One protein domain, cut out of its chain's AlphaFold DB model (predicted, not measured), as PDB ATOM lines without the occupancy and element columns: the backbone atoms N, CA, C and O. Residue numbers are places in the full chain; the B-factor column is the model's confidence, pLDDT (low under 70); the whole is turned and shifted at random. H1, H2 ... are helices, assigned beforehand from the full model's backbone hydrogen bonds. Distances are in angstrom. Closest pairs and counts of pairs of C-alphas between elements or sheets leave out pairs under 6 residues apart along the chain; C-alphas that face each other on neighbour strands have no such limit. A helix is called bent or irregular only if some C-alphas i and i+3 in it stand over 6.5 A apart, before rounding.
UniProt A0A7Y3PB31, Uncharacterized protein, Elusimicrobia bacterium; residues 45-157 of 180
ATOM      1  N   GLU A  45     115.432 -86.701  25.698       72.31
ATOM      2  CA  GLU A  45     115.940 -85.422  26.206       72.31
ATOM      3  C   GLU A  45     116.482 -85.532  27.646       72.31
ATOM      4  O   GLU A  45     117.491 -84.914  27.970       72.31
ATOM      5  N   ILE A  46     115.865 -86.360  28.494       71.19
ATOM      6  CA  ILE A  46     116.324 -86.627  29.867       71.19
ATOM      7  C   ILE A  46     117.587 -87.491  29.840       71.19
ATOM      8  O   ILE A  46     118.531 -87.191  30.563       71.19
ATOM      9  N   GLU A  47     117.647 -88.498  28.965       75.69
ATOM     10  CA  GLU A  47     118.842 -89.340  28.795       75.69
ATOM     11  C   GLU A  47     120.061 -88.527  28.341       75.69
ATOM     12  O   GLU A  47     121.156 -88.704  28.866       75.69
ATOM     13  N   LYS A  48     119.876 -87.571  27.419       77.38
ATOM     14  CA  LYS A  48     120.953 -86.661  26.996       77.38
ATOM     15  C   LYS A  48     121.469 -85.790  28.140       77.38
ATOM     16  O   LYS A  48     122.674 -85.610  28.260       77.38
ATOM     17  N   LEU A  49     120.574 -85.269  28.977       74.06
ATOM     18  CA  LEU A  49     120.952 -84.427  30.116       74.06
ATOM     19  C   LEU A  49     121.635 -85.231  31.231       74.06
ATOM     20  O   LEU A  49     122.559 -84.728  31.862       74.06
ATOM     21  N   GLN A  50     121.223 -86.484  31.443       70.81
ATOM     22  CA  GLN A  50     121.928 -87.412  32.331       70.81
ATOM     23  C   GLN A  50     123.326 -87.733  31.798       70.81
ATOM     24  O   GLN A  50     124.286 -87.737  32.560       70.81
ATOM     25  N   LYS A  51     123.462 -87.922  30.481       79.50
ATOM     26  CA  LYS A  51     124.763 -88.140  29.852       79.50
ATOM     27  C   LYS A  51     125.681 -86.921  29.980       79.50
ATOM     28  O   LYS A  51     126.828 -87.097  30.363       79.50
ATOM     29  N   GLU A  52     125.174 -85.702  29.758       75.94
ATOM     30  CA  GLU A  52     125.922 -84.452  30.002       75.94
ATOM     31  C   GLU A  52     126.393 -84.344  31.463       75.94
ATOM     32  O   GLU A  52     127.501 -83.882  31.724       75.94
ATOM     33  N   GLN A  53     125.571 -84.778  32.423       74.31
ATOM     34  CA  GLN A  53     125.947 -84.797  33.835       74.31
ATOM     35  C   GLN A  53     127.093 -85.784  34.103       74.31
ATOM     36  O   GLN A  53     128.049 -85.436  34.792       74.31
ATOM     37  N   THR A  54     127.015 -86.996  33.553       72.75
ATOM     38  CA  THR A  54     128.077 -88.000  33.693       72.75
ATOM     39  C   THR A  54     129.361 -87.575  32.982       72.75
ATOM     40  O   THR A  54     130.439 -87.729  33.545       72.75
ATOM     41  N   GLU A  55     129.267 -87.008  31.778       80.25
ATOM     42  CA  GLU A  55     130.418 -86.487  31.028       80.25
ATOM     43  C   GLU A  55     131.109 -85.359  31.803       80.25
ATOM     44  O   GLU A  55     132.326 -85.387  31.953       80.25
ATOM     45  N   LEU A  56     130.347 -84.445  32.411       77.25
ATOM     46  CA  LEU A  56     130.896 -83.392  33.264       77.25
ATOM     47  C   LEU A  56     131.677 -83.945  34.468       77.25
ATOM     48  O   LEU A  56     132.703 -83.384  34.856       77.25
ATOM     49  N   MET A  57     131.192 -85.029  35.075       70.69
ATOM     50  CA  MET A  57     131.894 -85.691  36.177       70.69
ATOM     51  C   MET A  57     133.173 -86.380  35.687       70.69
ATOM     52  O   MET A  57     134.213 -86.202  36.314       70.69
ATOM     53  N   LYS A  58     133.126 -87.069  34.536       77.62
ATOM     54  CA  LYS A  58     134.298 -87.719  33.916       77.62
ATOM     55  C   LYS A  58     135.373 -86.725  33.472       77.62
ATOM     56  O   LYS A  58     136.552 -87.029  33.579       77.62
ATOM     57  N   GLU A  59     134.984 -85.541  32.999       77.81
ATOM     58  CA  GLU A  59     135.920 -84.452  32.673       77.81
ATOM     59  C   GLU A  59     136.621 -83.890  33.911       77.81
ATOM     60  O   GLU A  59     137.740 -83.392  33.817       77.81
ATOM     61  N   THR A  60     135.938 -83.917  35.055       71.69
ATOM     62  CA  THR A  60     136.443 -83.326  36.292       71.69
ATOM     63  C   THR A  60     137.426 -84.262  36.985       71.69
ATOM     64  O   THR A  60     138.471 -83.804  37.437       71.69
ATOM     65  N   ASP A  61     137.079 -85.546  37.070       75.12
ATOM     66  CA  ASP A  61     137.879 -86.558  37.753       75.12
ATOM     67  C   ASP A  61     137.487 -87.968  37.261       75.12
ATOM     68  O   ASP A  61     136.459 -88.512  37.685       75.12
ATOM     69  N   PRO A  62     138.240 -88.554  36.315       78.19
ATOM     70  CA  PRO A  62     137.919 -89.866  35.763       78.19
ATOM     71  C   PRO A  62     138.159 -91.005  36.762       78.19
ATOM     72  O   PRO A  62     137.398 -91.972  36.758       78.19
ATOM     73  N   GLU A  63     139.160 -90.890  37.639       77.94
ATOM     74  CA  GLU A  63     139.515 -91.948  38.590       77.94
ATOM     75  C   GLU A  63     138.424 -92.110  39.646       77.94
ATOM     76  O   GLU A  63     137.956 -93.221  39.905       77.94
ATOM     77  N   LEU A  64     137.915 -90.997  40.181       78.12
ATOM     78  CA  LEU A  64     136.771 -91.019  41.085       78.12
ATOM     79  C   LEU A  64     135.544 -91.680  40.450       78.12
ATOM     80  O   LEU A  64     134.800 -92.386  41.135       78.12
ATOM     81  N   VAL A  65     135.297 -91.436  39.161       79.12
ATOM     82  CA  VAL A  65     134.144 -92.022  38.471       79.12
ATOM     83  C   VAL A  65     134.292 -93.537  38.365       79.12
ATOM     84  O   VAL A  65     133.332 -94.245  38.661       79.12
ATOM     85  N   ASP A  66     135.485 -94.044  38.058       83.75
ATOM     86  CA  ASP A  66     135.751 -95.485  38.034       83.75
ATOM     87  C   ASP A  66     135.535 -96.123  39.417       83.75
ATOM     88  O   ASP A  66     134.914 -97.184  39.534       83.75
ATOM     89  N   TYR A  67     135.981 -95.463  40.493       82.75
ATOM     90  CA  TYR A  67     135.705 -95.924  41.856       82.75
ATOM     91  C   TYR A  67     134.212 -95.880  42.205       82.75
ATOM     92  O   TYR A  67     133.697 -96.807  42.833       82.75
ATOM     93  N   GLN A  68     133.490 -94.835  41.790       81.06
ATOM     94  CA  GLN A  68     132.042 -94.737  41.995       81.06
ATOM     95  C   GLN A  68     131.288 -95.832  41.237       81.06
ATOM     96  O   GLN A  68     130.370 -96.424  41.803       81.06
ATOM     97  N   GLU A  69     131.673 -96.127  39.995       84.75
ATOM     98  CA  GLU A  69     131.087 -97.207  39.195       84.75
ATOM     99  C   GLU A  69     131.316 -98.572  39.875       84.75
ATOM    100  O   GLU A  69     130.364 -99.340  40.043       84.75
ATOM    101  N   LYS A  70     132.536 -98.846  40.364       86.31
ATOM    102  CA  LYS A  70     132.846-100.063  41.142       86.31
ATOM    103  C   LYS A  70     132.006-100.160  42.418       86.31
ATOM    104  O   LYS A  70     131.338-101.170  42.639       86.31
ATOM    105  N   MET A  71     131.976 -99.097  43.224       87.81
ATOM    106  CA  MET A  71     131.204 -99.036  44.472       87.81
ATOM    107  C   MET A  71     129.704 -99.262  44.231       87.81
ATOM    108  O   MET A  71     129.067-100.040  44.939       87.81
ATOM    109  N   GLN A  72     129.129 -98.626  43.204       86.25
ATOM    110  CA  GLN A  72     127.733 -98.843  42.814       86.25
ATOM    111  C   GLN A  72     127.481-100.284  42.363       86.25
ATOM    112  O   GLN A  72     126.431-100.849  42.678       86.25
ATOM    113  N   GLY A  73     128.437-100.895  41.657       90.62
ATOM    114  CA  GLY A  73     128.393-102.304  41.280       90.62
ATOM    115  C   GLY A  73     128.257-103.221  42.497       90.62
ATOM    116  O   GLY A  73     127.318-104.021  42.556       90.62
ATOM    117  N   VAL A  74     129.132-103.051  43.491       90.75
ATOM    118  CA  VAL A  74     129.121-103.833  44.741       90.75
ATOM    119  C   VAL A  74     127.820-103.613  45.519       90.75
ATOM    120  O   VAL A  74     127.132-104.575  45.867       90.75
ATOM    121  N   GLN A  75     127.401-102.359  45.714       88.38
ATOM    122  CA  GLN A  75     126.142-102.039  46.400       88.38
ATOM    123  C   GLN A  75     124.916-102.623  45.685       88.38
ATOM    124  O   GLN A  75     123.990-103.123  46.329       88.38
ATOM    125  N   GLY A  76     124.917-102.618  44.350       90.88
ATOM    126  CA  GLY A  76     123.867-103.233  43.545       90.88
ATOM    127  C   GLY A  76     123.785-104.748  43.740       90.88
ATOM    128  O   GLY A  76     122.686-105.304  43.768       90.88
ATOM    129  N   GLN A  77     124.921-105.426  43.911       91.94
ATOM    130  CA  GLN A  77     124.957-106.856  44.223       91.94
ATOM    131  C   GLN A  77     124.470-107.135  45.649       91.94
ATOM    132  O   GLN A  77     123.623-108.008  45.829       91.94
ATOM    133  N   ILE A  78     124.894-106.339  46.638       91.88
ATOM    134  CA  ILE A  78     124.405-106.433  48.025       91.88
ATOM    135  C   ILE A  78     122.878-106.302  48.063       91.88
ATOM    136  O   ILE A  78     122.192-107.137  48.654       91.88
ATOM    137  N   MET A  79     122.326-105.303  47.369       91.56
ATOM    138  CA  MET A  79     120.878-105.111  47.270       91.56
ATOM    139  C   MET A  79     120.155-106.309  46.649       91.56
ATOM    140  O   MET A  79     119.055-106.637  47.091       91.56
ATOM    141  N   LYS A  80     120.741-106.964  45.636       94.44
ATOM    142  CA  LYS A  80     120.156-108.176  45.040       94.44
ATOM    143  C   LYS A  80     120.073-109.305  46.060       94.44
ATOM    144  O   LYS A  80     119.003-109.882  46.206       94.44
ATOM    145  N   VAL A  81     121.147-109.558  46.810       94.00
ATOM    146  CA  VAL A  81     121.158-110.605  47.845       94.00
ATOM    147  C   VAL A  81     120.152-110.288  48.953       94.00
ATOM    148  O   VAL A  81     119.349-111.140  49.328       94.00
ATOM    149  N   MET A  82     120.123-109.038  49.432       92.31
ATOM    150  CA  MET A  82     119.139-108.594  50.427       92.31
ATOM    151  C   MET A  82     117.701-108.763  49.935       92.31
ATOM    152  O   MET A  82     116.829-109.152  50.712       92.31
ATOM    153  N   LYS A  83     117.449-108.476  48.653       94.00
ATOM    154  CA  LYS A  83     116.136-108.650  48.040       94.00
ATOM    155  C   LYS A  83     115.752-110.128  47.955       94.00
ATOM    156  O   LYS A  83     114.675-110.466  48.424       94.00
ATOM    157  N   SER A  84     116.625-110.998  47.452       94.81
ATOM    158  CA  SER A  84     116.353-112.442  47.392       94.81
ATOM    159  C   SER A  84     116.104-113.040  48.780       94.81
ATOM    160  O   SER A  84     115.231-113.891  48.936       94.81
ATOM    161  N   PHE A  85     116.787-112.553  49.821       94.69
ATOM    162  CA  PHE A  85     116.485-112.939  51.201       94.69
ATOM    163  C   PHE A  85     115.114-112.423  51.673       94.69
ATOM    164  O   PHE A  85     114.335-113.173  52.262       94.69
ATOM    165  N   ALA A  86     114.784-111.154  51.401       94.44
ATOM    166  CA  ALA A  86     113.492-110.562  51.761       94.44
ATOM    167  C   ALA A  86     112.310-111.255  51.055       94.44
ATOM    168  O   ALA A  86     111.267-111.482  51.672       94.44
ATOM    169  N   ASP A  87     112.514-111.645  49.797       96.94
ATOM    170  CA  ASP A  87     111.562-112.381  48.964       96.94
ATOM    171  C   ASP A  87     111.537-113.892  49.297       96.94
ATOM    172  O   ASP A  87     110.716-114.632  48.754       96.94
ATOM    173  N   LYS A  88     112.367-114.345  50.254       95.81
ATOM    174  CA  LYS A  88     112.517-115.742  50.712       95.81
ATOM    175  C   LYS A  88     112.950-116.720  49.612       95.81
ATOM    176  O   LYS A  88     112.648-117.909  49.696       95.81
ATOM    177  N   GLU A  89     113.645-116.226  48.592       96.88
ATOM    178  CA  GLU A  89     114.246-117.041  47.529       96.88
ATOM    179  C   GLU A  89     115.484-117.798  48.025       96.88
ATOM    180  O   GLU A  89     115.758-118.897  47.553       96.88
ATOM    181  N   ILE A  90     116.199-117.212  48.988       95.75
ATOM    182  CA  ILE A  90     117.372-117.790  49.652       95.75
ATOM    183  C   ILE A  90     117.167-117.782  51.167       95.75
ATOM    184  O   ILE A  90     116.444-116.937  51.710       95.75
ATOM    185  N   ASP A  91     117.815-118.712  51.864       97.44
ATOM    186  CA  ASP A  91     117.806-118.737  53.324       97.44
ATOM    187  C   ASP A  91     118.865-117.799  53.933       97.44
ATOM    188  O   ASP A  91     119.609-117.095  53.245       97.44
ATOM    189  N   LYS A  92     118.893-117.735  55.266       95.94
ATOM    190  CA  LYS A  92     119.794-116.841  55.996       95.94
ATOM    191  C   LYS A  92     121.266-117.226  55.821       95.94
ATOM    192  O   LYS A  92     122.110-116.330  55.781       95.94
ATOM    193  N   ASP A  93     121.573-118.516  55.761       97.44
ATOM    194  CA  ASP A  93     122.951-118.998  55.697       97.44
ATOM    195  C   ASP A  93     123.517-118.764  54.293       97.44
ATOM    196  O   ASP A  93     124.643-118.281  54.148       97.44
ATOM    197  N   GLU A  94     122.697-118.981  53.263       95.56
ATOM    198  CA  GLU A  94     123.011-118.651  51.878       95.56
ATOM    199  C   GLU A  94     123.164-117.137  51.670       95.56
ATOM    200  O   GLU A  94     124.163-116.688  51.103       95.56
ATOM    201  N   ALA A  95     122.244-116.324  52.202       95.00
ATOM    202  CA  ALA A  95     122.362-114.867  52.152       95.00
ATOM    203  C   ALA A  95     123.644-114.377  52.841       95.00
ATOM    204  O   ALA A  95     124.336-113.502  52.320       95.00
ATOM    205  N   HIS A  96     123.992-114.952  53.993       96.12
ATOM    206  CA  HIS A  96     125.219-114.615  54.706       96.12
ATOM    207  C   HIS A  96     126.469-114.999  53.904       96.12
ATOM    208  O   HIS A  96     127.380-114.182  53.777       96.12
ATOM    209  N   ALA A  97     126.504-116.200  53.320       97.56
ATOM    210  CA  ALA A  97     127.615-116.658  52.489       97.56
ATOM    211  C   ALA A  97     127.826-115.770  51.250       97.56
ATOM    212  O   ALA A  97     128.970-115.502  50.888       97.56
ATOM    213  N   GLN A  98     126.742-115.281  50.638       96.19
ATOM    214  CA  GLN A  98     126.799-114.378  49.484       96.19
ATOM    215  C   GLN A  98     127.130-112.925  49.869       96.19
ATOM    216  O   GLN A  98     127.849-112.252  49.135       96.19
ATOM    217  N   LEU A  99     126.656-112.429  51.019       95.38
ATOM    218  CA  LEU A  99     126.933-111.059  51.478       95.38
ATOM    219  C   LEU A  99     128.372-110.868  51.951       95.38
ATOM    220  O   LEU A  99     128.946-109.804  51.739       95.38
ATOM    221  N   LEU A 100     128.960-111.870  52.606       95.56
ATOM    222  CA  LEU A 100     130.277-111.740  53.224       95.56
ATOM    223  C   LEU A 100     131.400-111.306  52.257       95.56
ATOM    224  O   LEU A 100     132.150-110.401  52.625       95.56
ATOM    225  N   PRO A 101     131.561-111.896  51.052       96.69
ATOM    226  CA  PRO A 101     132.563-111.425  50.096       96.69
ATOM    227  C   PRO A 101     132.262-110.012  49.580       96.69
ATOM    228  O   PRO A 101     133.184-109.215  49.463       96.69
ATOM    229  N   LEU A 102     130.989-109.667  49.360       95.75
ATOM    230  CA  LEU A 102     130.594-108.341  48.872       95.75
ATOM    231  C   LEU A 102     130.881-107.238  49.892       95.75
ATOM    232  O   LEU A 102     131.339-106.161  49.531       95.75
ATOM    233  N   LEU A 103     130.645-107.510  51.176       93.94
ATOM    234  CA  LEU A 103     130.956-106.570  52.253       93.94
ATOM    235  C   LEU A 103     132.467-106.375  52.425       93.94
ATOM    236  O   LEU A 103     132.897-105.281  52.781       93.94
ATOM    237  N   LYS A 104     133.274-107.412  52.162       95.44
ATOM    238  CA  LYS A 104     134.738-107.276  52.138       95.44
ATOM    239  C   LYS A 104     135.194-106.402  50.979       95.44
ATOM    240  O   LYS A 104     135.974-105.491  51.206       95.44
ATOM    241  N   GLU A 105     134.667-106.633  49.781       93.19
ATOM    242  CA  GLU A 105     134.978-105.814  48.604       93.19
ATOM    243  C   GLU A 105     134.541-104.350  48.803       93.19
ATOM    244  O   GLU A 105     135.296-103.428  48.507       93.19
ATOM    245  N   GLU A 106     133.357-104.115  49.384       90.81
ATOM    246  CA  GLU A 106     132.910-102.765  49.754       90.81
ATOM    247  C   GLU A 106     133.888-102.103  50.732       90.81
ATOM    248  O   GLU A 106     134.200-100.918  50.597       90.81
ATOM    249  N   GLN A 107     134.360-102.858  51.725       92.50
ATOM    250  CA  GLN A 107     135.310-102.359  52.706       92.50
ATOM    251  C   GLN A 107     136.672-102.049  52.073       92.50
ATOM    252  O   GLN A 107     137.205-100.974  52.321       92.50
ATOM    253  N   GLU A 108     137.199-102.929  51.222       93.56
ATOM    254  CA  GLU A 108     138.461-102.714  50.499       93.56
ATOM    255  C   GLU A 108     138.408-101.442  49.647       93.56
ATOM    256  O   GLU A 108     139.323-100.627  49.710       93.56
ATOM    257  N   LEU A 109     137.301-101.211  48.932       88.38
ATOM    258  CA  LEU A 109     137.107 -99.984  48.158       88.38
ATOM    259  C   LEU A 109     136.984 -98.734  49.042       88.38
ATOM    260  O   LEU A 109     137.425 -97.662  48.645       88.38
ATOM    261  N   ARG A 110     136.362 -98.829  50.226       86.50
ATOM    262  CA  ARG A 110     136.235 -97.689  51.157       86.50
ATOM    263  C   ARG A 110     137.542 -97.349  51.861       86.50
ATOM    264  O   ARG A 110     137.778 -96.175  52.151       86.50
ATOM    265  N   ASP A 111     138.334 -98.364  52.180       91.38
ATOM    266  CA  ASP A 111     139.590 -98.230  52.916       91.38
ATOM    267  C   ASP A 111     140.775 -97.911  51.983       91.38
ATOM    268  O   ASP A 111     141.866 -97.612  52.469       91.38
ATOM    269  N   ASP A 112     140.558 -97.907  50.663       91.06
ATOM    270  CA  ASP A 112     141.537 -97.484  49.664       91.06
ATOM    271  C   ASP A 112     141.911 -95.991  49.855       91.06
ATOM    272  O   ASP A 112     141.050 -95.105  49.741       91.06
ATOM    273  N   PRO A 113     143.183 -95.678  50.179       87.44
ATOM    274  CA  PRO A 113     143.618 -94.310  50.429       87.44
ATOM    275  C   PRO A 113     143.532 -93.417  49.188       87.44
ATOM    276  O   PRO A 113     143.257 -92.225  49.341       87.44
ATOM    277  N   ASP A 114     143.719 -93.970  47.987       85.94
ATOM    278  CA  ASP A 114     143.645 -93.210  46.738       85.94
ATOM    279  C   ASP A 114     142.192 -92.802  46.487       85.94
ATOM    280  O   ASP A 114     141.891 -91.627  46.274       85.94
ATOM    281  N   PHE A 115     141.256 -93.737  46.672       84.19
ATOM    282  CA  PHE A 115     139.830 -93.422  46.621       84.19
ATOM    283  C   PHE A 115     139.428 -92.356  47.647       84.19
ATOM    284  O   PHE A 115     138.665 -91.439  47.332       84.19
ATOM    285  N   GLN A 116     139.925 -92.444  48.884       85.69
ATOM    286  CA  GLN A 116     139.627 -91.439  49.905       85.69
ATOM    287  C   GLN A 116     140.188 -90.063  49.535       85.69
ATOM    288  O   GLN A 116     139.511 -89.058  49.768       85.69
ATOM    289  N   ALA A 117     141.393 -89.998  48.966       84.94
ATOM    290  CA  ALA A 117     141.986 -88.753  48.497       84.94
ATOM    291  C   ALA A 117     141.134 -88.128  47.382       84.94
ATOM    292  O   ALA A 117     140.691 -86.984  47.533       84.94
ATOM    293  N   GLU A 118     140.797 -88.895  46.345       82.19
ATOM    294  CA  GLU A 118     139.960 -88.418  45.238       82.19
ATOM    295  C   GLU A 118     138.549 -88.036  45.706       82.19
ATOM    296  O   GLU A 118     137.992 -87.004  45.324       82.19
ATOM    297  N   GLN A 119     137.958 -88.777  46.647       81.50
ATOM    298  CA  GLN A 119     136.665 -88.415  47.234       81.50
ATOM    299  C   GLN A 119     136.719 -87.064  47.972       81.50
ATOM    300  O   GLN A 119     135.764 -86.280  47.938       81.50
ATOM    301  N   ARG A 120     137.830 -86.756  48.650       82.06
ATOM    302  CA  ARG A 120     138.014 -85.467  49.335       82.06
ATOM    303  C   ARG A 120     138.238 -84.333  48.342       82.06
ATOM    304  O   ARG A 120     137.637 -83.269  48.507       82.06
ATOM    305  N   LEU A 121     139.059 -84.558  47.318       80.50
ATOM    306  CA  LEU A 121     139.335 -83.578  46.267       80.50
ATOM    307  C   LEU A 121     138.073 -83.260  45.468       80.50
ATOM    308  O   LEU A 121     137.698 -82.095  45.323       80.50
ATOM    309  N   SER A 122     137.340 -84.284  45.058       77.19
ATOM    310  CA  SER A 122     136.070 -84.127  44.360       77.19
ATOM    311  C   SER A 122     135.009 -83.433  45.206       77.19
ATOM    312  O   SER A 122     134.274 -82.599  44.686       77.19
ATOM    313  N   SER A 123     134.960 -83.665  46.523       77.44
ATOM    314  CA  SER A 123     134.091 -82.889  47.415       77.44
ATOM    315  C   SER A 123     134.399 -81.388  47.342       77.44
ATOM    316  O   SER A 123     133.470 -80.579  47.256       77.44
ATOM    317  N   ALA A 124     135.680 -81.006  47.287       79.50
ATOM    318  CA  ALA A 124     136.078 -79.614  47.107       79.50
ATOM    319  C   ALA A 124     135.632 -79.077  45.735       79.50
ATOM    320  O   ALA A 124     135.016 -78.011  45.668       79.50
ATOM    321  N   VAL A 125     135.842 -79.838  44.656       77.94
ATOM    322  CA  VAL A 125     135.439 -79.430  43.301       77.94
ATOM    323  C   VAL A 125     133.917 -79.313  43.167       77.94
ATOM    324  O   VAL A 125     133.416 -78.308  42.658       77.94
ATOM    325  N   PHE A 126     133.159 -80.273  43.689       75.62
ATOM    326  CA  PHE A 126     131.696 -80.270  43.651       75.62
ATOM    327  C   PHE A 126     131.075 -79.206  44.558       75.62
ATOM    328  O   PHE A 126     129.978 -78.711  44.284       75.62
ATOM    329  N   SER A 127     131.784 -78.802  45.614       79.50
ATOM    330  CA  SER A 127     131.402 -77.657  46.445       79.50
ATOM    331  C   SER A 127     131.743 -76.302  45.814       79.50
ATOM    332  O   SER A 127     131.299 -75.269  46.319       79.50
ATOM    333  N   SER A 128     132.493 -76.279  44.705       82.75
ATOM    334  CA  SER A 128     132.894 -75.027  44.068       82.75
ATOM    335  C   SER A 128     131.688 -74.272  43.480       82.75
ATOM    336  O   SER A 128     130.782 -74.882  42.897       82.75
ATOM    337  N   PRO A 129     131.666 -72.926  43.558       83.25
ATOM    338  CA  PRO A 129     130.573 -72.130  43.001       83.25
ATOM    339  C   PRO A 129     130.382 -72.317  41.491       83.25
ATOM    340  O   PRO A 129     129.266 -72.197  40.986       83.25
ATOM    341  N   GLU A 130     131.458 -72.586  40.749       84.12
ATOM    342  CA  GLU A 130     131.394 -72.803  39.302       84.12
ATOM    343  C   GLU A 130     130.739 -74.136  38.955       84.12
ATOM    344  O   GLU A 130     129.818 -74.171  38.131       84.12
ATOM    345  N   PHE A 131     131.144 -75.215  39.631       79.06
ATOM    346  CA  PHE A 131     130.533 -76.524  39.447       79.06
ATOM    347  C   PHE A 131     129.054 -76.504  39.847       79.06
ATOM    348  O   PHE A 131     128.198 -76.934  39.072       79.06
ATOM    349  N   GLN A 132     128.720 -75.899  40.993       81.81
ATOM    350  CA  GLN A 132     127.331 -75.747  41.437       81.81
ATOM    351  C   GLN A 132     126.476 -74.970  40.430       81.81
ATOM    352  O   GLN A 132     125.342 -75.361  40.162       81.81
ATOM    353  N   LYS A 133     127.009 -73.905  39.814       86.19
ATOM    354  CA  LYS A 133     126.303 -73.163  38.754       86.19
ATOM    355  C   LYS A 133     126.056 -74.024  37.514       86.19
ATOM    356  O   LYS A 133     124.975 -73.931  36.929       86.19
ATOM    357  N   ARG A 134     127.029 -74.840  37.090       81.75
ATOM    358  CA  ARG A 134     126.864 -75.766  35.953       81.75
ATOM    359  C   ARG A 134     125.816 -76.832  36.274       81.75
ATOM    360  O   ARG A 134     124.875 -77.001  35.499       81.75
ATOM    361  N   MET A 135     125.905 -77.452  37.449       79.88
ATOM    362  CA  MET A 135     124.947 -78.458  37.908       79.88
ATOM    363  C   MET A 135     123.534 -77.907  38.087       79.88
ATOM    364  O   MET A 135     122.578 -78.544  37.655       79.88
ATOM    365  N   ALA A 136     123.376 -76.701  38.637       82.94
ATOM    366  CA  ALA A 136     122.070 -76.062  38.774       82.94
ATOM    367  C   ALA A 136     121.396 -75.841  37.411       82.94
ATOM    368  O   ALA A 136     120.201 -76.096  37.270       82.94
ATOM    369  N   LYS A 137     122.159 -75.439  36.384       86.31
ATOM    370  CA  LYS A 137     121.641 -75.297  35.013       86.31
ATOM    371  C   LYS A 137     121.203 -76.636  34.423       86.31
ATOM    372  O   LYS A 137     120.159 -76.697  33.777       86.31
ATOM    373  N   ILE A 138     121.981 -77.700  34.629       79.31
ATOM    374  CA  ILE A 138     121.621 -79.050  34.172       79.31
ATOM    375  C   ILE A 138     120.350 -79.521  34.895       79.31
ATOM    376  O   ILE A 138     119.388 -79.925  34.243       79.31
ATOM    377  N   GLN A 139     120.282 -79.365  36.219       78.19
ATOM    378  CA  GLN A 139     119.121 -79.740  37.027       78.19
ATOM    379  C   GLN A 139     117.855 -78.974  36.619       78.19
ATOM    380  O   GLN A 139     116.770 -79.551  36.540       78.19
ATOM    381  N   GLU A 140     117.975 -77.679  36.315       86.62
ATOM    382  CA  GLU A 140     116.861 -76.868  35.822       86.62
ATOM    383  C   GLU A 140     116.322 -77.405  34.488       86.62
ATOM    384  O   GLU A 140     115.105 -77.536  34.319       86.62
ATOM    385  N   LYS A 141     117.211 -77.767  33.550       84.12
ATOM    386  CA  LYS A 141     116.821 -78.380  32.272       84.12
ATOM    387  C   LYS A 141     116.117 -79.722  32.487       84.12
ATOM    388  O   LYS A 141     115.072 -79.950  31.877       84.12
ATOM    389  N   VAL A 142     116.631 -80.569  33.382       77.12
ATOM    390  CA  VAL A 142     116.014 -81.864  33.723       77.12
ATOM    391  C   VAL A 142     114.613 -81.661  34.298       77.12
ATOM    392  O   VAL A 142     113.659 -82.290  33.838       77.12
ATOM    393  N   ASN A 143     114.451 -80.730  35.241       80.94
ATOM    394  CA  ASN A 143     113.152 -80.425  35.842       80.94
ATOM    395  C   ASN A 143     112.143 -79.927  34.795       80.94
ATOM    396  O   ASN A 143     110.995 -80.377  34.782       80.94
ATOM    397  N   LYS A 144     112.569 -79.051  33.876       85.50
ATOM    398  CA  LYS A 144     111.734 -78.570  32.762       85.50
ATOM    399  C   LYS A 144     111.331 -79.705  31.816       85.50
ATOM    400  O   LYS A 144     110.153 -79.818  31.468       85.50
ATOM    401  N   ALA A 145     112.271 -80.571  31.435       82.25
ATOM    402  CA  ALA A 145     111.997 -81.723  30.577       82.25
ATOM    403  C   ALA A 145     111.014 -82.705  31.239       82.25
ATOM    404  O   ALA A 145     110.073 -83.180  30.597       82.25
ATOM    405  N   MET A 146     111.164 -82.953  32.543       81.38
ATOM    406  CA  MET A 146     110.271 -83.831  33.300       81.38
ATOM    407  C   MET A 146     108.858 -83.250  33.433       81.38
ATOM    408  O   MET A 146     107.879 -83.967  33.225       81.38
ATOM    409  N   GLN A 147     108.727 -81.947  33.700       85.88
ATOM    410  CA  GLN A 147     107.425 -81.270  33.717       85.88
ATOM    411  C   GLN A 147     106.717 -81.360  32.362       85.88
ATOM    412  O   GLN A 147     105.522 -81.657  32.308       85.88
ATOM    413  N   LYS A 148     107.454 -81.166  31.260       87.56
ATOM    414  CA  LYS A 148     106.920 -81.305  29.900       87.56
ATOM    415  C   LYS A 148     106.424 -82.730  29.633       87.56
ATOM    416  O   LYS A 148     105.311 -82.901  29.139       87.56
ATOM    417  N   LEU A 149     107.196 -83.743  30.030       82.88
ATOM    418  CA  LEU A 149     106.809 -85.150  29.908       82.88
ATOM    419  C   LEU A 149     105.545 -85.476  30.721       82.88
ATOM    420  O   LEU A 149     104.643 -86.155  30.226       82.88
ATOM    421  N   MET A 150     105.446 -84.973  31.957       84.12
ATOM    422  CA  MET A 150     104.256 -85.147  32.798       84.12
ATOM    423  C   MET A 150     103.027 -84.463  32.189       84.12
ATOM    424  O   MET A 150     101.958 -85.075  32.127       84.12
ATOM    425  N   ALA A 151     103.170 -83.234  31.687       85.75
ATOM    426  CA  ALA A 151     102.090 -82.512  31.019       85.75
ATOM    427  C   ALA A 151     101.594 -83.256  29.767       85.75
ATOM    428  O   ALA A 151     100.385 -83.378  29.551       85.75
ATOM    429  N   GLU A 152     102.507 -83.821  28.972       84.44
ATOM    430  CA  GLU A 152     102.159 -84.605  27.788       84.44
ATOM    431  C   GLU A 152     101.441 -85.914  28.154       84.44
ATOM    432  O   GLU A 152     100.407 -86.240  27.560       84.44
ATOM    433  N   ARG A 153     101.922 -86.637  29.177       82.88
ATOM    434  CA  ARG A 153     101.261 -87.848  29.697       82.88
ATOM    435  C   ARG A 153      99.856 -87.548  30.221       82.88
ATOM    436  O   ARG A 153      98.917 -88.265  29.878       82.88
ATOM    437  N   MET A 154      99.682 -86.459  30.969       82.12
ATOM    438  CA  MET A 154      98.373 -86.024  31.475       82.12
ATOM    439  C   MET A 154      97.423 -85.610  30.344       82.12
ATOM    440  O   MET A 154      96.236 -85.941  30.374       82.12
ATOM    441  N   SER A 155      97.933 -84.938  29.308       82.88
ATOM    442  CA  SER A 155      97.158 -84.581  28.113       82.88
ATOM    443  C   SER A 155      96.698 -85.814  27.323       82.88
ATOM    444  O   SER A 155      95.549 -85.864  26.879       82.88
ATOM    445  N   LYS A 156      97.560 -86.832  27.170       77.56
ATOM    446  CA  LYS A 156      97.206 -88.107  26.520       77.56
ATOM    447  C   LYS A 156      96.200 -88.909  27.352       77.56
ATOM    448  O   LYS A 156      95.218 -89.392  26.797       77.56
ATOM    449  N   ALA A 157      96.368 -88.966  28.674       72.38
ATOM    450  CA  ALA A 157      95.429 -89.641  29.574       72.38
ATOM    451  C   ALA A 157      94.023 -89.011  29.551       72.38
ATOM    452  O   ALA A 157      93.024 -89.726  29.576       72.38
TER     453      ALA A 157
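What this domain is: This is residues 45 to 157 of the 180 residues of an uncharacterized protein of Elusimicrobia bacterium (UniProt A0A7Y3PB31). Five helices make an open, flat arch with two legs that splay apart: H1 and H5 side by side form one leg, the helical hairpin of H2 and H3 forms the other, and H4 crosses between them at the closed end. The space between the legs is empty, and the last residues of H5, 150 to 157, stick out beyond H1. The printed part has 113 residues, with five named helices in the order H1, H2, H3, H4, H5 and no named strand, and the class is all helix. The whole is loose, with a radius of gyration of the C-alphas of 19.2 A, and spans 49 by 46 by 17 A.

How they stand to each other: H1, residues 45 to 60, touches H5, residues 129 to 157, at a shallow tilt of 15 degrees, opposite ways; the closest C-alphas, of Ile 46 and Val 142, are 6.1 A apart. H5 touches H1 with residues 135 to 146 alone. H2, residues 62 to 86, is close to H1 but not clearly touching, at a steep tilt of 55 degrees; the closest C-alphas, of Lys 58 and Val 65, are 6.3 A apart. H2 and H3, residues 92 to 111, form a helical hairpin and touch at a shallow tilt of 16 degrees, opposite ways, with the C-alphas of Val 81 and Ala 95 closest at 6.2 A. H4, residues 113 to 126, touches H2 about perpendicular, at 75 degrees; the closest C-alphas, of Leu 64 and Glu 118, are 5.8 A apart, and H2 takes part with residues 63 to 67 alone. H4 is close to H5 but not clearly touching, with the C-alphas of Phe 126 and Gln 132 closest at 6.7 A. H1 and H4 are near each other, while H1 and H3, H2 and H5, and H3 and H5 are apart. Every O i to N i+4 pair is within hydrogen-bond range in H1, H2, H4 and H5, and 14 of 16 are in H3.

Where its parts are: H1 begins at C-alpha 45, (115.940, -85.422, 26.206), and is 22.9 A long. H2 is 35.8 A long and ends at C-alpha 86, (113.492, -110.562, 51.761). H3, 27.3 A long, has a kink of 31 degrees near residue 99 and is only just irregular: C-alphas 98 and 101 are 6.51 A apart. H4 is 19.6 A long. H5, the longest helix, measures 41.5 A and ends at C-alpha 157, (95.429, -89.641, 29.574).

The domain as a whole: The two C-alphas farthest apart, of Pro 113 and Ala 157, are 52.7 A apart. Residues 150 to 157, which belong to H5, stand free. The printed part has no cut, and its four links are tight. The mean pLDDT of the printed part is 85.2, and no printed residue is under 70.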